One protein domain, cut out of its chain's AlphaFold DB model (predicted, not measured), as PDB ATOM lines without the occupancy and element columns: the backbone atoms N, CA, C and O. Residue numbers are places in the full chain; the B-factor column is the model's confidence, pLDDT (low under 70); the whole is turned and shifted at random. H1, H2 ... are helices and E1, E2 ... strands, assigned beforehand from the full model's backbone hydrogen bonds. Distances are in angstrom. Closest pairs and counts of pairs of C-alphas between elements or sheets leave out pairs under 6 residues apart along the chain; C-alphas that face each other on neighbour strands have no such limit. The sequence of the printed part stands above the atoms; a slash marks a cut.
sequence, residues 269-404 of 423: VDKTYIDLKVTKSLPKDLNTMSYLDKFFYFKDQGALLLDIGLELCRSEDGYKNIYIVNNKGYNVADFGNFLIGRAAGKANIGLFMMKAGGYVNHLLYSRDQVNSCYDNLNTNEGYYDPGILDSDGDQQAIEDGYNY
ATOM      1  N   VAL A 269     106.678  14.255  36.184       89.06
ATOM      2  CA  VAL A 269     106.787  12.955  36.834       89.06
ATOM      3  C   VAL A 269     106.249  13.055  38.254       89.06
ATOM      4  O   VAL A 269     106.673  13.903  39.036       89.06
ATOM      5  N   ASP A 270     105.316  12.168  38.590       87.38
ATOM      6  CA  ASP A 270     104.761  12.070  39.932       87.38
ATOM      7  C   ASP A 270     105.478  11.012  40.790       87.38
ATOM      8  O   ASP A 270     106.285  10.195  40.328       87.38
ATOM      9  N   LYS A 271     105.154  11.030  42.085       86.69
ATOM     10  CA  LYS A 271     105.675  10.086  43.077       86.69
ATOM     11  C   LYS A 271     105.365   8.634  42.714       86.69
ATOM     12  O   LYS A 271     106.212   7.767  42.909       86.69
ATOM     13  N   THR A 272     104.181   8.364  42.165       88.50
ATOM     14  CA  THR A 272     103.748   7.014  41.787       88.50
ATOM     15  C   THR A 272     104.625   6.438  40.682       88.50
ATOM     16  O   THR A 272     105.049   5.286  40.777       88.50
ATOM     17  N   TYR A 273     104.954   7.235  39.666       87.06
ATOM     18  CA  TYR A 273     105.861   6.847  38.593       87.06
ATOM     19  C   TYR A 273     107.265   6.544  39.129       87.06
ATOM     20  O   TYR A 273     107.832   5.499  38.801       87.06
ATOM     21  N   ILE A 274     107.798   7.420  39.987       88.19
ATOM     22  CA  ILE A 274     109.116   7.253  40.621       88.19
ATOM     23  C   ILE A 274     109.148   5.971  41.454       88.19
ATOM     24  O   ILE A 274     110.017   5.119  41.264       88.19
ATOM     25  N   ASP A 275     108.181   5.797  42.354       86.50
ATOM     26  CA  ASP A 275     108.131   4.643  43.245       86.50
ATOM     27  C   ASP A 275     107.939   3.335  42.470       86.50
ATOM     28  O   ASP A 275     108.557   2.331  42.828       86.50
ATOM     29  N   LEU A 276     107.147   3.334  41.392       86.06
ATOM     30  CA  LEU A 276     106.970   2.168  40.527       86.06
ATOM     31  C   LEU A 276     108.268   1.791  39.811       86.06
ATOM     32  O   LEU A 276     108.604   0.608  39.756       86.06
ATOM     33  N   LYS A 277     109.007   2.774  39.285       84.06
ATOM     34  CA  LYS A 277     110.298   2.541  38.629       84.06
ATOM     35  C   LYS A 277     111.337   2.002  39.609       84.06
ATOM     36  O   LYS A 277     111.891   0.935  39.376       84.06
ATOM     37  N   VAL A 278     111.489   2.647  40.762       83.50
ATOM     38  CA  VAL A 278     112.429   2.217  41.808       83.50
ATOM     39  C   VAL A 278     112.094   0.822  42.341       83.50
ATOM     40  O   VAL A 278     112.982   0.000  42.524       83.50
ATOM     41  N   THR A 279     110.814   0.513  42.567       82.69
ATOM     42  CA  THR A 279     110.414  -0.794  43.123       82.69
ATOM     43  C   THR A 279     110.633  -1.937  42.132       82.69
ATOM     44  O   THR A 279     110.968  -3.039  42.554       82.69
ATOM     45  N   LYS A 280     110.475  -1.694  40.823       81.06
ATOM     46  CA  LYS A 280     110.785  -2.694  39.785       81.06
ATOM     47  C   LYS A 280     112.275  -3.024  39.712       81.06
ATOM     48  O   LYS A 280     112.615  -4.161  39.399       81.06
ATOM     49  N   SER A 281     113.120  -2.040  39.995       77.44
ATOM     50  CA  SER A 281     114.575  -2.156  39.938       77.44
ATOM     51  C   SER A 281     115.208  -2.689  41.220       77.44
ATOM     52  O   SER A 281     116.362  -3.084  41.185       77.44
ATOM     53  N   LEU A 282     114.493  -2.698  42.349       83.50
ATOM     54  CA  LEU A 282     115.007  -3.200  43.625       83.50
ATOM     55  C   LEU A 282     114.793  -4.719  43.779       83.50
ATOM     56  O   LEU A 282     113.798  -5.266  43.295       83.50
ATOM     57  N   PRO A 283     115.686  -5.420  44.505       80.81
ATOM     58  CA  PRO A 283     115.549  -6.848  44.754       80.81
ATOM     59  C   PRO A 283     114.341  -7.126  45.661       80.81
ATOM     60  O   PRO A 283     114.054  -6.381  46.600       80.81
ATOM     61  N   LYS A 284     113.611  -8.216  45.395       83.44
ATOM     62  CA  LYS A 284     112.381  -8.566  46.140       83.44
ATOM     63  C   LYS A 284     112.647  -8.861  47.619       83.44
ATOM     64  O   LYS A 284     111.777  -8.660  48.459       83.44
ATOM     65  N   ASP A 285     113.847  -9.327  47.923       82.56
ATOM     66  CA  ASP A 285     114.363  -9.694  49.237       82.56
ATOM     67  C   ASP A 285     115.185  -8.566  49.892       82.56
ATOM     68  O   ASP A 285     115.873  -8.791  50.887       82.56
ATOM     69  N   LEU A 286     115.067  -7.322  49.401       83.75
ATOM     70  CA  LEU A 286     115.783  -6.152  49.927       83.75
ATOM     71  C   LEU A 286     115.678  -6.009  51.455       83.75
ATOM     72  O   LEU A 286     116.635  -5.608  52.113       83.75
ATOM     73  N   ASN A 287     114.525  -6.334  52.041       81.69
ATOM     74  CA  ASN A 287     114.308  -6.207  53.485       81.69
ATOM     75  C   ASN A 287     115.039  -7.275  54.312       81.69
ATOM     76  O   ASN A 287     115.274  -7.058  55.498       81.69
ATOM     77  N   THR A 288     115.399  -8.405  53.705       85.56
ATOM     78  CA  THR A 288     116.093  -9.526  54.359       85.56
ATOM     79  C   THR A 288     117.595  -9.560  54.066       85.56
ATOM     80  O   THR A 288     118.325 -10.263  54.759       85.56
ATOM     81  N   MET A 289     118.068  -8.796  53.077       83.44
ATOM     82  CA  MET A 289     119.486  -8.688  52.721       83.44
ATOM     83  C   MET A 289     120.327  -8.005  53.808       83.44
ATOM     84  O   MET A 289     119.897  -7.023  54.426       83.44
ATOM     85  N   SER A 290     121.570  -8.470  53.983       87.06
ATOM     86  CA  SER A 290     122.544  -7.786  54.834       87.06
ATOM     87  C   SER A 290     122.951  -6.436  54.231       87.06
ATOM     88  O   SER A 290     122.780  -6.182  53.038       87.06
ATOM     89  N   TYR A 291     123.522  -5.547  55.046       81.44
ATOM     90  CA  TYR A 291     124.016  -4.256  54.552       81.44
ATOM     91  C   TYR A 291     125.085  -4.420  53.459       81.44
ATOM     92  O   TYR A 291     125.103  -3.655  52.498       81.44
ATOM     93  N   LEU A 292     125.954  -5.429  53.584       81.00
ATOM     94  CA  LEU A 292     126.984  -5.715  52.586       81.00
ATOM     95  C   LEU A 292     126.378  -6.234  51.282       81.00
ATOM     96  O   LEU A 292     126.788  -5.780  50.221       81.00
ATOM     97  N   ASP A 293     125.366  -7.099  51.346       83.56
ATOM     98  CA  ASP A 293     124.695  -7.605  50.139       83.56
ATOM     99  C   ASP A 293     123.960  -6.483  49.403       83.56
ATOM    100  O   ASP A 293     124.037  -6.385  48.182       83.56
ATOM    101  N   LYS A 294     123.319  -5.570  50.146       82.06
ATOM    102  CA  LYS A 294     122.737  -4.344  49.581       82.06
ATOM    103  C   LYS A 294     123.803  -3.482  48.913       82.06
ATOM    104  O   LYS A 294     123.596  -3.000  47.807       82.06
ATOM    105  N   PHE A 295     124.947  -3.295  49.566       77.81
ATOM    106  CA  PHE A 295     126.047  -2.518  49.006       77.81
ATOM    107  C   PHE A 295     126.587  -3.140  47.709       77.81
ATOM    108  O   PHE A 295     126.715  -2.440  46.706       77.81
ATOM    109  N   PHE A 296     126.851  -4.449  47.695       76.62
ATOM    110  CA  PHE A 296     127.311  -5.150  46.495       76.62
ATOM    111  C   PHE A 296     126.257  -5.152  45.390       76.62
ATOM    112  O   PHE A 296     126.606  -4.922  44.239       76.62
ATOM    113  N   TYR A 297     124.975  -5.283  45.732       76.81
ATOM    114  CA  TYR A 297     123.886  -5.146  44.771       76.81
ATOM    115  C   TYR A 297     123.913  -3.784  44.071       76.81
ATOM    116  O   TYR A 297     123.888  -3.726  42.847       76.81
ATOM    117  N   PHE A 298     124.016  -2.685  44.823       74.00
ATOM    118  CA  PHE A 298     124.084  -1.343  44.234       74.00
ATOM    119  C   PHE A 298     125.360  -1.124  43.418       74.00
ATOM    120  O   PHE A 298     125.314  -0.463  42.385       74.00
ATOM    121  N   LYS A 299     126.479  -1.719  43.839       72.31
ATOM    122  CA  LYS A 299     127.736  -1.699  43.084       72.31
ATOM    123  C   LYS A 299     127.623  -2.457  41.755       72.31
ATOM    124  O   LYS A 299     128.087  -1.964  40.738       72.31
ATOM    125  N   ASP A 300     127.030  -3.649  41.763       70.25
ATOM    126  CA  ASP A 300     126.997  -4.556  40.606       70.25
ATOM    127  C   ASP A 300     125.846  -4.248  39.639       70.25
ATOM    128  O   ASP A 300     125.971  -4.447  38.434       70.25
ATOM    129  N   GLN A 301     124.714  -3.774  40.161       68.75
ATOM    130  CA  GLN A 301     123.500  -3.490  39.390       68.75
ATOM    131  C   GLN A 301     123.303  -1.998  39.110       68.75
ATOM    132  O   GLN A 301     122.352  -1.639  38.410       68.75
ATOM    133  N   GLY A 302     124.200  -1.146  39.622       60.91
ATOM    134  CA  GLY A 302     124.180   0.309  39.466       60.91
ATOM    135  C   GLY A 302     124.043   0.762  38.015       60.91
ATOM    136  O   GLY A 302     123.216   1.616  37.742       60.91
ATOM    137  N   ALA A 303     124.770   0.123  37.091       55.84
ATOM    138  CA  ALA A 303     124.767   0.438  35.656       55.84
ATOM    139  C   ALA A 303     123.741  -0.365  34.823       55.84
ATOM    140  O   ALA A 303     123.711  -0.248  33.602       55.84
ATOM    141  N   LEU A 304     122.945  -1.241  35.450       60.69
ATOM    142  CA  LEU A 304     122.040  -2.157  34.744       60.69
ATOM    143  C   LEU A 304     120.600  -2.023  35.236       60.69
ATOM    144  O   LEU A 304     119.791  -1.352  34.606       60.69
ATOM    145  N   LEU A 305     120.253  -2.673  36.349       57.25
ATOM    146  CA  LEU A 305     118.876  -2.667  36.856       57.25
ATOM    147  C   LEU A 305     118.514  -1.340  37.526       57.25
ATOM    148  O   LEU A 305     117.343  -0.964  37.524       57.25
ATOM    149  N   LEU A 306     119.497  -0.657  38.114       63.38
ATOM    150  CA  LEU A 306     119.292   0.582  38.861       63.38
ATOM    151  C   LEU A 306     119.450   1.838  37.994       63.38
ATOM    152  O   LEU A 306     118.807   2.841  38.305       63.38
ATOM    153  N   ASP A 307     120.210   1.772  36.895       64.81
ATOM    154  CA  ASP A 307     120.269   2.839  35.894       64.81
ATOM    155  C   ASP A 307     119.007   2.814  35.020       64.81
ATOM    156  O   ASP A 307     118.966   2.342  33.884       64.81
ATOM    157  N   ILE A 308     117.919   3.333  35.586       63.06
ATOM    158  CA  ILE A 308     116.653   3.509  34.869       63.06
ATOM    159  C   ILE A 308     116.811   4.544  33.741       63.06
ATOM    160  O   ILE A 308     116.029   4.521  32.787       63.06
ATOM    161  N   GLY A 309     117.836   5.402  33.796       60.47
ATOM    162  CA  GLY A 309     118.234   6.252  32.677       60.47
ATOM    163  C   GLY A 309     118.540   5.409  31.441       60.47
ATOM    164  O   GLY A 309     118.016   5.698  30.370       60.47
ATOM    165  N   LEU A 310     119.263   4.295  31.590       64.88
ATOM    166  CA  LEU A 310     119.549   3.347  30.505       64.88
ATOM    167  C   LEU A 310     118.274   2.722  29.904       64.88
ATOM    168  O   LEU A 310     118.143   2.621  28.682       64.88
ATOM    169  N   GLU A 311     117.310   2.319  30.740       68.94
ATOM    170  CA  GLU A 311     116.014   1.788  30.276       68.94
ATOM    171  C   GLU A 311     115.234   2.849  29.482       68.94
ATOM    172  O   GLU A 311     114.667   2.563  28.426       68.94
ATOM    173  N   LEU A 312     115.218   4.089  29.976       71.06
ATOM    174  CA  LEU A 312     114.538   5.211  29.332       71.06
ATOM    175  C   LEU A 312     115.258   5.645  28.050       71.06
ATOM    176  O   LEU A 312     114.599   5.917  27.051       71.06
ATOM    177  N   CYS A 313     116.585   5.631  28.030       66.38
ATOM    178  CA  CYS A 313     117.407   5.946  26.866       66.38
ATOM    179  C   CYS A 313     117.177   4.948  25.715       66.38
ATOM    180  O   CYS A 313     117.125   5.338  24.552       66.38
ATOM    181  N   ARG A 314     116.933   3.670  26.038       68.19
ATOM    182  CA  ARG A 314     116.572   2.619  25.064       68.19
ATOM    183  C   ARG A 314     115.116   2.664  24.591       68.19
ATOM    184  O   ARG A 314     114.770   1.951  23.651       68.19
ATOM    185  N   SER A 315     114.253   3.455  25.226       69.12
ATOM    186  CA  SER A 315     112.891   3.678  24.728       69.12
ATOM    187  C   SER A 315     112.906   4.669  23.558       69.12
ATOM    188  O   SER A 315     113.709   5.599  23.572       69.12
ATOM    189  N   GLU A 316     112.019   4.500  22.568       64.00
ATOM    190  CA  GLU A 316     112.068   5.221  21.274       64.00
ATOM    191  C   GLU A 316     112.216   6.753  21.387       64.00
ATOM    192  O   GLU A 316     112.822   7.370  20.512       64.00
ATOM    193  N   ASP A 317     111.740   7.365  22.479       72.44
ATOM    194  CA  ASP A 317     111.820   8.815  22.697       72.44
ATOM    195  C   ASP A 317     112.286   9.240  24.101       72.44
ATOM    196  O   ASP A 317     112.279  10.435  24.398       72.44
ATOM    197  N   GLY A 318     112.679   8.320  24.990       75.50
ATOM    198  CA  GLY A 318     112.938   8.649  26.401       75.50
ATOM    199  C   GLY A 318     114.081   9.647  26.610       75.50
ATOM    200  O   GLY A 318     113.921  10.598  27.374       75.50
ATOM    201  N   TYR A 319     115.168   9.517  25.848       77.62
ATOM    202  CA  TYR A 319     116.325  10.422  25.910       77.62
ATOM    203  C   TYR A 319     116.019  11.870  25.494       77.62
ATOM    204  O   TYR A 319     116.743  12.786  25.871       77.62
ATOM    205  N   LYS A 320     114.919  12.101  24.765       86.31
ATOM    206  CA  LYS A 320     114.510  13.431  24.287       86.31
ATOM    207  C   LYS A 320     113.735  14.240  25.329       86.31
ATOM    208  O   LYS A 320     113.181  15.284  24.977       86.31
ATOM    209  N   ASN A 321     113.596  13.742  26.561       88.19
ATOM    210  CA  ASN A 321     112.760  14.355  27.592       88.19
ATOM    211  C   ASN A 321     113.591  14.981  28.711       88.19
ATOM    212  O   ASN A 321     114.539  14.378  29.204       88.19
ATOM    213  N   ILE A 322     113.115  16.127  29.192       92.12
ATOM    214  CA  ILE A 322     113.368  16.595  30.555       92.12
ATOM    215  C   ILE A 322     112.290  16.020  31.472       92.12
ATOM    216  O   ILE A 322     111.095  16.193  31.221       92.12
ATOM    217  N   TYR A 323     112.691  15.366  32.552       92.00
ATOM    218  CA  TYR A 323     111.806  14.833  33.581       92.00
ATOM    219  C   TYR A 323     111.699  15.836  34.730       92.00
ATOM    220  O   TYR A 323     112.692  16.138  35.381       92.00
ATOM    221  N   ILE A 324     110.504  16.374  34.986       92.38
ATOM    222  CA  ILE A 324     110.270  17.323  36.081       92.38
ATOM    223  C   ILE A 324     109.851  16.564  37.342       92.38
ATOM    224  O   ILE A 324     108.796  15.926  37.351       92.38
ATOM    225  N   VAL A 325     110.618  16.728  38.421       90.44
ATOM    226  CA  VAL A 325     110.295  16.291  39.786       90.44
ATOM    227  C   VAL A 325     110.422  17.491  40.728       90.44
ATOM    228  O   VAL A 325     111.468  18.125  40.774       90.44
ATOM    229  N   ASN A 326     109.367  17.824  41.483       83.62
ATOM    230  CA  ASN A 326     109.353  18.923  42.467       83.62
ATOM    231  C   ASN A 326     109.951  20.253  41.948       83.62
ATOM    232  O   ASN A 326     110.819  20.842  42.587       83.62
ATOM    233  N   ASN A 327     109.493  20.732  40.786       81.69
ATOM    234  CA  ASN A 327     109.987  21.964  40.143       81.69
ATOM    235  C   ASN A 327     111.484  21.939  39.779       81.69
ATOM    236  O   ASN A 327     112.095  22.992  39.578       81.69
ATOM    237  N   LYS A 328     112.074  20.750  39.645       87.81
ATOM    238  CA  LYS A 328     113.415  20.552  39.104       87.81
ATOM    239  C   LYS A 328     113.361  19.596  37.914       87.81
ATOM    240  O   LYS A 328     112.667  18.586  37.971       87.81
ATOM    241  N   GLY A 329     113.999  19.973  36.815       90.50
ATOM    242  CA  GLY A 329     114.049  19.232  35.563       90.50
ATOM    243  C   GLY A 329     115.386  18.525  35.423       90.50
ATOM    244  O   GLY A 329     116.417  19.156  35.613       90.50
ATOM    245  N   TYR A 330     115.339  17.246  35.081       90.12
ATOM    246  CA  TYR A 330     116.501  16.384  34.900       90.12
ATOM    247  C   TYR A 330     116.490  15.854  33.468       90.12
ATOM    248  O   TYR A 330     115.437  15.407  32.997       90.12
ATOM    249  N   ASN A 331     117.624  15.875  32.770       86.44
ATOM    250  CA  ASN A 331     117.761  15.076  31.554       86.44
ATOM    251  C   ASN A 331     117.700  13.570  31.890       86.44
ATOM    252  O   ASN A 331     117.540  13.171  33.044       86.44
ATOM    253  N   VAL A 332     117.756  12.702  30.881       81.12
ATOM    254  CA  VAL A 332     117.588  11.256  31.102       81.12
ATOM    255  C   VAL A 332     118.685  10.639  31.986       81.12
ATOM    256  O   VAL A 332     118.368   9.742  32.768       81.12
ATOM    257  N   ALA A 333     119.926  11.128  31.901       78.19
ATOM    258  CA  ALA A 333     121.051  10.626  32.688       78.19
ATOM    259  C   ALA A 333     120.911  11.070  34.152       78.19
ATOM    260  O   ALA A 333     120.811  10.234  35.053       78.19
ATOM    261  N   ASP A 334     120.715  12.372  34.361       83.00
ATOM    262  CA  ASP A 334     120.415  12.974  35.660       83.00
ATOM    263  C   ASP A 334     119.201  12.325  36.338       83.00
ATOM    264  O   ASP A 334     119.185  12.061  37.541       83.00
ATOM    265  N   PHE A 335     118.146  12.041  35.574       85.94
ATOM    266  CA  PHE A 335     116.953  11.399  36.110       85.94
ATOM    267  C   PHE A 335     117.227   9.942  36.504       85.94
ATOM    268  O   PHE A 335     116.682   9.462  37.501       85.94
ATOM    269  N   GLY A 336     118.096   9.239  35.771       80.88
ATOM    270  CA  GLY A 336     118.633   7.942  36.184       80.88
ATOM    271  C   GLY A 336     119.337   8.036  37.540       80.88
ATOM    272  O   GLY A 336     118.994   7.296  38.465       80.88
ATOM    273  N   ASN A 337     120.216   9.023  37.701       80.69
ATOM    274  CA  ASN A 337     120.939   9.299  38.944       80.69
ATOM    275  C   ASN A 337     120.020   9.648  40.118       80.69
ATOM    276  O   ASN A 337     120.177   9.116  41.224       80.69
ATOM    277  N   PHE A 338     118.981  10.440  39.866       87.69
ATOM    278  CA  PHE A 338     117.910  10.693  40.824       87.69
ATOM    279  C   PHE A 338     117.235   9.395  41.291       87.69
ATOM    280  O   PHE A 338     117.024   9.175  42.487       87.69
ATOM    281  N   LEU A 339     116.914   8.484  40.371       85.31
ATOM    282  CA  LEU A 339     116.261   7.223  40.719       85.31
ATOM    283  C   LEU A 339     117.192   6.267  41.479       85.31
ATOM    284  O   LEU A 339     116.731   5.596  42.407       85.31
ATOM    285  N   ILE A 340     118.489   6.255  41.162       81.06
ATOM    286  CA  ILE A 340     119.514   5.521  41.919       81.06
ATOM    287  C   ILE A 340     119.586   6.044  43.360       81.06
ATOM    288  O   ILE A 340     119.531   5.258  44.311       81.06
ATOM    289  N   GLY A 341     119.636   7.369  43.540       84.38
ATOM    290  CA  GLY A 341     119.592   8.006  44.857       84.38
ATOM    291  C   GLY A 341     118.344   7.610  45.645       84.38
ATOM    292  O   GLY A 341     118.429   7.190  46.805       84.38
ATOM    293  N   ARG A 342     117.179   7.634  44.988       87.94
ATOM    294  CA  ARG A 342     115.899   7.218  45.578       87.94
ATOM    295  C   ARG A 342     115.890   5.749  45.992       87.94
ATOM    296  O   ARG A 342     115.393   5.414  47.071       87.94
ATOM    297  N   ALA A 343     116.433   4.866  45.157       83.81
ATOM    298  CA  ALA A 343     116.569   3.449  45.460       83.81
ATOM    299  C   ALA A 343     117.469   3.229  46.684       83.81
ATOM    300  O   ALA A 343     117.110   2.457  47.576       83.81
ATOM    301  N   ALA A 344     118.589   3.947  46.774       82.38
ATOM    302  CA  ALA A 344     119.520   3.852  47.895       82.38
ATOM    303  C   ALA A 344     118.900   4.329  49.214       82.38
ATOM    304  O   ALA A 344     119.044   3.661  50.242       82.38
ATOM    305  N   GLY A 345     118.136   5.426  49.170       84.69
ATOM    306  CA  GLY A 345     117.354   5.908  50.308       84.69
ATOM    307  C   GLY A 345     116.343   4.868  50.802       84.69
ATOM    308  O   GLY A 345     116.211   4.656  52.007       84.69
ATOM    309  N   LYS A 346     115.681   4.139  49.888       84.00
ATOM    310  CA  LYS A 346     114.800   3.009  50.251       84.00
ATOM    311  C   LYS A 346     115.558   1.794  50.788       84.00
ATOM    312  O   LYS A 346     115.060   1.112  51.678       84.00
ATOM    313  N   ALA A 347     116.750   1.521  50.264       80.94
ATOM    314  CA  ALA A 347     117.596   0.413  50.700       80.94
ATOM    315  C   ALA A 347     118.318   0.677  52.037       80.94
ATOM    316  O   ALA A 347     118.852  -0.266  52.629       80.94
ATOM    317  N   ASN A 348     118.287   1.924  52.528       83.12
ATOM    318  CA  ASN A 348     119.029   2.407  53.695       83.12
ATOM    319  C   ASN A 348     120.558   2.304  53.515       83.12
ATOM    320  O   ASN A 348     121.283   1.921  54.433       83.12
ATOM    321  N   ILE A 349     121.044   2.613  52.310       80.00
ATOM    322  CA  ILE A 349     122.477   2.735  52.010       80.00
ATOM    323  C   ILE A 349     122.874   4.187  52.227       80.00
ATOM    324  O   ILE A 349     122.268   5.070  51.642       80.00
ATOM    325  N   GLY A 350     123.890   4.457  53.046       80.56
ATOM    326  CA  GLY A 350     124.257   5.839  53.362       80.56
ATOM    327  C   GLY A 350     124.615   6.668  52.119       80.56
ATOM    328  O   GLY A 350     125.396   6.215  51.283       80.56
ATOM    329  N   LEU A 351     124.119   7.909  52.043       80.31
ATOM    330  CA  LEU A 351     124.385   8.845  50.936       80.31
ATOM    331  C   LEU A 351     125.884   9.006  50.635       80.31
ATOM    332  O   LEU A 351     126.288   9.029  49.479       80.31
ATOM    333  N   PHE A 352     126.723   9.049  51.675       76.75
ATOM    334  CA  PHE A 352     128.179   9.087  51.513       76.75
ATOM    335  C   PHE A 352     128.707   7.895  50.706       76.75
ATOM    336  O   PHE A 352     129.526   8.075  49.812       76.75
ATOM    337  N   MET A 353     128.219   6.685  50.998       72.38
ATOM    338  CA  MET A 353     128.637   5.472  50.291       72.38
ATOM    339  C   MET A 353     128.159   5.471  48.843       72.38
ATOM    340  O   MET A 353     128.867   4.955  47.990       72.38
ATOM    341  N   MET A 354     127.003   6.072  48.561       72.81
ATOM    342  CA  MET A 354     126.497   6.221  47.197       72.81
ATOM    343  C   MET A 354     127.344   7.191  46.378       72.81
ATOM    344  O   MET A 354     127.816   6.828  45.305       72.81
ATOM    345  N   LYS A 355     127.612   8.387  46.914       72.25
ATOM    346  CA  LYS A 355     128.445   9.389  46.235       72.25
ATOM    347  C   LYS A 355     129.882   8.893  46.034       72.25
ATOM    348  O   LYS A 355     130.424   8.973  44.936       72.25
ATOM    349  N   ALA A 356     130.483   8.303  47.073       65.81
ATOM    350  CA  ALA A 356     131.840   7.758  47.013       65.81
ATOM    351  C   ALA A 356     131.932   6.496  46.143       65.81
ATOM    352  O   ALA A 356     132.873   6.347  45.369       65.81
ATOM    353  N   GLY A 357     130.955   5.593  46.256       61.88
ATOM    354  CA  GLY A 357     130.860   4.393  45.432       61.88
ATOM    355  C   GLY A 357     130.720   4.741  43.960       61.88
ATOM    356  O   GLY A 357     131.342   4.084  43.134       61.88
ATOM    357  N   GLY A 358     129.997   5.814  43.641       58.75
ATOM    358  CA  GLY A 358     129.865   6.269  42.275       58.75
ATOM    359  C   GLY A 358     131.130   6.854  41.672       58.75
ATOM    360  O   GLY A 358     131.540   6.446  40.588       58.75
ATOM    361  N   TYR A 359     131.820   7.696  42.436       56.41
ATOM    362  CA  TYR A 359     133.132   8.216  42.064       56.41
ATOM    363  C   TYR A 359     134.160   7.090  41.844       56.41
ATOM    364  O   TYR A 359     134.929   7.097  40.886       56.41
ATOM    365  N   VAL A 360     134.149   6.069  42.709       52.50
ATOM    366  CA  VAL A 360     135.026   4.892  42.588       52.50
ATOM    367  C   VAL A 360     134.613   3.993  41.421       52.50
ATOM    368  O   VAL A 360     135.482   3.449  40.745       52.50
ATOM    369  N   ASN A 361     133.313   3.837  41.165       53.47
ATOM    370  CA  ASN A 361     132.809   3.054  40.042       53.47
ATOM    371  C   ASN A 361     133.212   3.689  38.707       53.47
ATOM    372  O   ASN A 361     133.712   2.990  37.835       53.47
ATOM    373  N   HIS A 362     133.098   5.014  38.591       53.28
ATOM    374  CA  HIS A 362     133.629   5.766  37.461       53.28
ATOM    375  C   HIS A 362     135.149   5.524  37.319       53.28
ATOM    376  O   HIS A 362     135.620   4.962  36.336       53.28
ATOM    377  N   LEU A 363     135.945   5.806  38.357       49.34
ATOM    378  CA  LEU A 363     137.407   5.644  38.294       49.34
ATOM    379  C   LEU A 363     137.891   4.234  37.912       49.34
ATOM    380  O   LEU A 363     138.961   4.099  37.320       49.34
ATOM    381  N   LEU A 364     137.148   3.189  38.286       47.94
ATOM    382  CA  LEU A 364     137.537   1.798  38.053       47.94
ATOM    383  C   LEU A 364     136.919   1.186  36.790       47.94
ATOM    384  O   LEU A 364     137.516   0.268  36.232       47.94
ATOM    385  N   TYR A 365     135.749   1.659  36.350       50.12
ATOM    386  CA  TYR A 365     134.947   0.997  35.315       50.12
ATOM    387  C   TYR A 365     134.493   1.914  34.166       50.12
ATOM    388  O   TYR A 365     133.839   1.410  33.251       50.12
ATOM    389  N   SER A 366     134.887   3.198  34.126       49.09
ATOM    390  CA  SER A 366     134.511   4.185  33.082       49.09
ATOM    391  C   SER A 366     134.905   3.851  31.635       49.09
ATOM    392  O   SER A 366     134.749   4.684  30.749       49.09
ATOM    393  N   ARG A 367     135.415   2.649  31.342       44.06
ATOM    394  CA  ARG A 367     135.750   2.233  29.969       44.06
ATOM    395  C   ARG A 367     135.211   0.886  29.505       44.06
ATOM    396  O   ARG A 367     135.336   0.615  28.316       44.06
ATOM    397  N   ASP A 368     134.593   0.082  30.369       44.19
ATOM    398  CA  ASP A 368     134.143  -1.272  29.986       44.19
ATOM    399  C   ASP A 368     132.618  -1.423  29.862       44.19
ATOM    400  O   ASP A 368     132.129  -2.478  29.462       44.19
ATOM    401  N   GLN A 369     131.843  -0.368  30.128       46.69
ATOM    402  CA  GLN A 369     130.399  -0.338  29.862       46.69
ATOM    403  C   GLN A 369     130.134   0.391  28.537       46.69
ATOM    404  O   GLN A 369     129.583   1.486  28.524       46.69
ATOM    405  N   VAL A 370     130.535  -0.215  27.412       43.12
ATOM    406  CA  VAL A 370     130.136   0.227  26.061       43.12
ATOM    407  C   VAL A 370     128.631  -0.019  25.911       43.12
ATOM    408  O   VAL A 370     128.192  -1.062  25.422       43.12
ATOM    409  N   ASN A 371     127.818   0.909  26.405       50.12
ATOM    410  CA  ASN A 371     126.368   0.841  26.320       50.12
ATOM    411  C   ASN A 371     125.902   1.776  25.202       50.12
ATOM    412  O   ASN A 371     125.771   2.986  25.369       50.12
ATOM    413  N   SER A 372     125.610   1.161  24.054       50.19
ATOM    414  CA  SER A 372     125.393   1.803  22.753       50.19
ATOM    415  C   SER A 372     124.357   2.929  22.689       50.19
ATOM    416  O   SER A 372     124.321   3.631  21.690       50.19
ATOM    417  N   CYS A 373     123.487   3.129  23.677       54.97
ATOM    418  CA  CYS A 373     122.465   4.174  23.589       54.97
ATOM    419  C   CYS A 373     122.994   5.563  23.967       54.97
ATOM    420  O   CYS A 373     122.679   6.506  23.255       54.97
ATOM    421  N   TYR A 374     123.834   5.701  24.998       54.88
ATOM    422  CA  TYR A 374     124.448   6.996  25.330       54.88
ATOM    423  C   TYR A 374     125.591   7.333  24.362       54.88
ATOM    424  O   TYR A 374     125.663   8.453  23.870       54.88
ATOM    425  N   ASP A 375     126.369   6.327  23.948       52.59
ATOM    426  CA  ASP A 375     127.446   6.482  22.958       52.59
ATOM    427  C   ASP A 375     126.944   6.780  21.532       52.59
ATOM    428  O   ASP A 375     127.622   7.462  20.772       52.59
ATOM    429  N   ASN A 376     125.749   6.314  21.142       49.66
ATOM    430  CA  ASN A 376     125.138   6.714  19.861       49.66
ATOM    431  C   ASN A 376     124.432   8.079  19.940       49.66
ATOM    432  O   ASN A 376     124.085   8.651  18.907       49.66
ATOM    433  N   LEU A 377     124.197   8.584  21.155       51.22
ATOM    434  CA  LEU A 377     123.703   9.934  21.413       51.22
ATOM    435  C   LEU A 377     124.833  10.920  21.721       51.22
ATOM    436  O   LEU A 377     124.561  12.121  21.811       51.22
ATOM    437  N   ASN A 378     126.083  10.441  21.806       50.28
ATOM    438  CA  ASN A 378     127.280  11.255  21.664       50.28
ATOM    439  C   ASN A 378     127.254  11.877  20.265       50.28
ATOM    440  O   ASN A 378     127.874  11.427  19.302       50.28
ATOM    441  N   THR A 379     126.516  12.981  20.166       46.50
ATOM    442  CA  THR A 379     126.855  14.046  19.239       46.50
ATOM    443  C   THR A 379     128.352  14.303  19.404       46.50
ATOM    444  O   THR A 379     128.888  14.117  20.496       46.50
ATOM    445  N   ASN A 380     129.049  14.685  18.336       41.97
ATOM    446  CA  ASN A 380     130.512  14.860  18.291       41.97
ATOM    447  C   ASN A 380     131.096  15.876  19.321       41.97
ATOM    448  O   ASN A 380     132.229  16.320  19.169       41.97
ATOM    449  N   GLU A 381     130.326  16.264  20.343       44.81
ATOM    450  CA  GLU A 381     130.585  17.237  21.395       44.81
ATOM    451  C   GLU A 381     130.312  16.733  22.836       44.81
ATOM    452  O   GLU A 381     130.306  17.564  23.743       44.81
ATOM    453  N   GLY A 382     130.083  15.431  23.078       47.62
ATOM    454  CA  GLY A 382     130.131  14.857  24.440       47.62
ATOM    455  C   GLY A 382     128.934  15.151  25.359       47.62
ATOM    456  O   GLY A 382     129.117  15.258  26.561       47.62
ATOM    457  N   TYR A 383     127.724  15.333  24.813       48.62
ATOM    458  CA  TYR A 383     126.539  15.738  25.596       48.62
ATOM    459  C   TYR A 383     126.012  14.670  26.578       48.62
ATOM    460  O   TYR A 383     125.389  15.006  27.578       48.62
ATOM    461  N   TYR A 384     126.235  13.389  26.289       52.62
ATOM    462  CA  TYR A 384     125.939  12.298  27.213       52.62
ATOM    463  C   TYR A 384     127.266  11.653  27.574       52.62
ATOM    464  O   TYR A 384     127.629  10.634  26.985       52.62
ATOM    465  N   ASP A 385     128.018  12.273  28.480       47.69
ATOM    466  CA  ASP A 385     129.162  11.583  29.059       47.69
ATOM    467  C   ASP A 385     128.614  10.433  29.928       47.69
ATOM    468  O   ASP A 385     127.858  10.674  30.871       47.69
ATOM    469  N   PRO A 386     128.911   9.158  29.611       44.94
ATOM    470  CA  PRO A 386     128.516   8.019  30.433       44.94
ATOM    471  C   PRO A 386     129.284   7.955  31.763       44.94
ATOM    472  O   PRO A 386     129.226   6.932  32.455       44.94
ATOM    473  N   GLY A 387     129.997   9.012  32.152       50.28
ATOM    474  CA  GLY A 387     130.389   9.257  33.525       50.28
ATOM    475  C   GLY A 387     129.162   9.377  34.427       50.28
ATOM    476  O   GLY A 387     128.825  10.445  34.887       50.28
ATOM    477  N   ILE A 388     128.493   8.261  34.738       50.66
ATOM    478  CA  ILE A 388     127.206   8.226  35.458       50.66
ATOM    479  C   ILE A 388     127.269   8.968  36.815       50.66
ATOM    480  O   ILE A 388     126.248   9.121  37.464       50.66
ATOM    481  N   LEU A 389     128.440   9.374  37.328       55.88
ATOM    482  CA  LEU A 389     128.645   9.783  38.722       55.88
ATOM    483  C   LEU A 389     129.737  10.865  38.902       55.88
ATOM    484  O   LEU A 389     130.271  10.978  40.011       55.88
ATOM    485  N   ASP A 390     130.113  11.620  37.866       57.91
ATOM    486  CA  ASP A 390     131.309  12.483  37.886       57.91
ATOM    487  C   ASP A 390     131.056  13.995  37.762       57.91
ATOM    488  O   ASP A 390     131.952  14.766  38.120       57.91
ATOM    489  N   SER A 391     129.853  14.432  37.375       69.69
ATOM    490  CA  SER A 391     129.487  15.852  37.362       69.69
ATOM    491  C   SER A 391     128.841  16.315  38.679       69.69
ATOM    492  O   SER A 391     128.258  15.536  39.447       69.69
ATOM    493  N   ASP A 392     128.913  17.623  38.956       73.25
ATOM    494  CA  ASP A 392     128.177  18.231  40.075       73.25
ATOM    495  C   ASP A 392     126.653  18.037  39.911       73.25
ATOM    496  O   ASP A 392     125.942  17.871  40.908       73.25
ATOM    497  N   GLY A 393     126.164  17.990  38.663       75.56
ATOM    498  CA  GLY A 393     124.774  17.693  38.309       75.56
ATOM    499  C   GLY A 393     124.345  16.292  38.748       75.56
ATOM    500  O   GLY A 393     123.328  16.150  39.436       75.56
ATOM    501  N   ASP A 394     125.166  15.278  38.477       77.00
ATOM    502  CA  ASP A 394     124.895  13.889  38.864       77.00
ATOM    503  C   ASP A 394     124.859  13.723  40.381       77.00
ATOM    504  O   ASP A 394     123.941  13.127  40.953       77.00
ATOM    505  N   GLN A 395     125.852  14.296  41.066       78.62
ATOM    506  CA  GLN A 395     125.952  14.233  42.524       78.62
ATOM    507  C   GLN A 395     124.766  14.919  43.202       78.62
ATOM    508  O   GLN A 395     124.300  14.455  44.254       78.62
ATOM    509  N   GLN A 396     124.274  16.007  42.609       84.06
ATOM    510  CA  GLN A 396     123.075  16.689  43.063       84.06
ATOM    511  C   GLN A 396     121.821  15.849  42.798       84.06
ATOM    512  O   GLN A 396     120.996  15.709  43.699       84.06
ATOM    513  N   ALA A 397     121.687  15.239  41.619       86.12
ATOM    514  CA  ALA A 397     120.542  14.398  41.288       86.12
ATOM    515  C   ALA A 397     120.416  13.201  42.247       86.12
ATOM    516  O   ALA A 397     119.330  12.935  42.768       86.12
ATOM    517  N   ILE A 398     121.528  12.531  42.573       84.06
ATOM    518  CA  ILE A 398     121.564  11.442  43.568       84.06
ATOM    519  C   ILE A 398     121.101  11.929  44.938       84.06
ATOM    520  O   ILE A 398     120.332  11.245  45.617       84.06
ATOM    521  N   GLU A 399     121.589  13.088  45.374       87.00
ATOM    522  CA  GLU A 399     121.220  13.658  46.667       87.00
ATOM    523  C   GLU A 399     119.736  14.025  46.725       87.00
ATOM    524  O   GLU A 399     119.060  13.693  47.704       87.00
ATOM    525  N   ASP A 400     119.214  14.633  45.661       89.69
ATOM    526  CA  ASP A 400     117.802  14.982  45.532       89.69
ATOM    527  C   ASP A 400     116.924  13.726  45.578       89.69
ATOM    528  O   ASP A 400     115.910  13.692  46.278       89.69
ATOM    529  N   GLY A 401     117.345  12.661  44.893       89.12
ATOM    530  CA  GLY A 401     116.685  11.361  44.917       89.12
ATOM    531  C   GLY A 401     116.712  10.695  46.291       89.12
ATOM    532  O   GLY A 401     115.689  10.195  46.765       89.12
ATOM    533  N   TYR A 402     117.868  10.712  46.955       87.62
ATOM    534  CA  TYR A 402     118.062  10.126  48.283       87.62
ATOM    535  C   TYR A 402     117.187  10.796  49.344       87.62
ATOM    536  O   TYR A 402     116.573  10.118  50.170       87.62
ATOM    537  N   ASN A 403     117.103  12.127  49.292       87.81
ATOM    538  CA  ASN A 403     116.314  12.934  50.218       87.81
ATOM    539  C   ASN A 403     114.832  13.041  49.822       87.81
ATOM    540  O   ASN A 403     114.035  13.616  50.568       87.81
ATOM    541  N   TYR A 404     114.434  12.482  48.676       87.00
ATOM    542  CA  TYR A 404     113.044  12.492  48.241       87.00
ATOM    543  C   TYR A 404     112.162  11.722  49.248       87.00
ATOM    544  O   TYR A 404     112.484  10.580  49.601       87.00
TER     545      TYR A 404
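AT A GLANCE: This is residues 269 to 404 of the 423 residues of the protein "RHS repeat-associated core domain-containing protein" of Sporocytophaga myxococcoides (UniProt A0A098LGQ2). A small cluster of mostly crossed helices is gathered round one long helix, H4, with H7 beside it, H1 crossing it, H3 along its first part and H5 slanting away from its last part. A small hairpin of strands, E1 and E2, lies near the beginning of H4, while H2 lies close to H4 and H5, and a loop of residues 376 to 391 reaches out past the short H6 to one end of the longest axis. The printed part has 136 residues, with the named elements in the order H1 H2 H3 E1 E2 H4 H5 H6 H7; the sheet, E1 - E2, is antiparallel and the class is mostly helix. The whole is compact, with a radius of gyration of the C-alphas of 14.0 A and spans of 45 by 34 by 25 A.

IN THESE COORDINATES: H1, residues 271 to 281, begins with C-alpha 271 at (105.675, 10.086, 43.077) and is 15.5 A long. H2, residues 291 to 301, is 15.2 A long, and H3, residues 308 to 313, is 8.4 A long. Strands E1, residues 321 to 325, and E2, residues 328 to 330, follow. H4, residues 332 to 347, is 22.4 A long, with C-alpha 332 at (117.588, 11.256, 31.102). H5, residues 351 to 365, measures 20.4 A, and H6 is residues 372 to 375. H7, residues 392 to 402, is 15.3 A long and ends with C-alpha 402 at (118.062, 10.126, 48.283).

HOW THE PARTS SIT: H4 is the hub, touching four helices. It touches H7, closest at the C-alphas of Gly 341 and Ile 398, 4.2 A, the same way at 38 degrees, only just a steep tilt. H3 touches H4 at a shallow tilt of 19 degrees, opposite ways, with the C-alphas of Gly 309 and Gly 336 closest, 3.9 A. H1 touches residues 339 to 343 of H4 alone, about perpendicular at 77 degrees; the closest C-alphas, of Val 278 and Ala 343, are 5.7 A apart. Residues 351 to 354 of H5 alone touch H4, closest at the C-alphas of Ala 344 and Met 354, 7.4 A, at a steep tilt of 52 degrees, opposite ways. H5 also touches H7, the C-alphas of Lys 355 and Gln 395 being closest at 6.6 A, with residues 351 to 355 of H5 alone. H2 is close to but not clearly touching H4, with the C-alphas of Lys 294 and Ala 347 closest, 7.1 A. H3 and H6 only just touch, with 3 pairs of C-alphas within 8 A; Cys 313 and Cys 373 have the closest C-alphas, 6.3 A. The hairpin E1 and E2 has N 323 and O 330 at 2.8 A and N 328 and O 325 at 2.9 A, within hydrogen-bond range. The closest C-alphas of E1 and H4, of Tyr 323 and Phe 335, are 6.7 A apart. In H1, H2, H3, H4, H5 and H7 every O i to N i+4 pair is within hydrogen-bond range; H6 is too short for one.

THE WHOLE: The C-alphas farthest apart, of Thr 288 and Asn 380, are 45.9 A apart. The printed part has no cut. The link H6 to H7 is long, 16 residues. The mean pLDDT of the printed part is 72.3; residues 301 to 311, 313 to 316 and 356 to 391 are under 70.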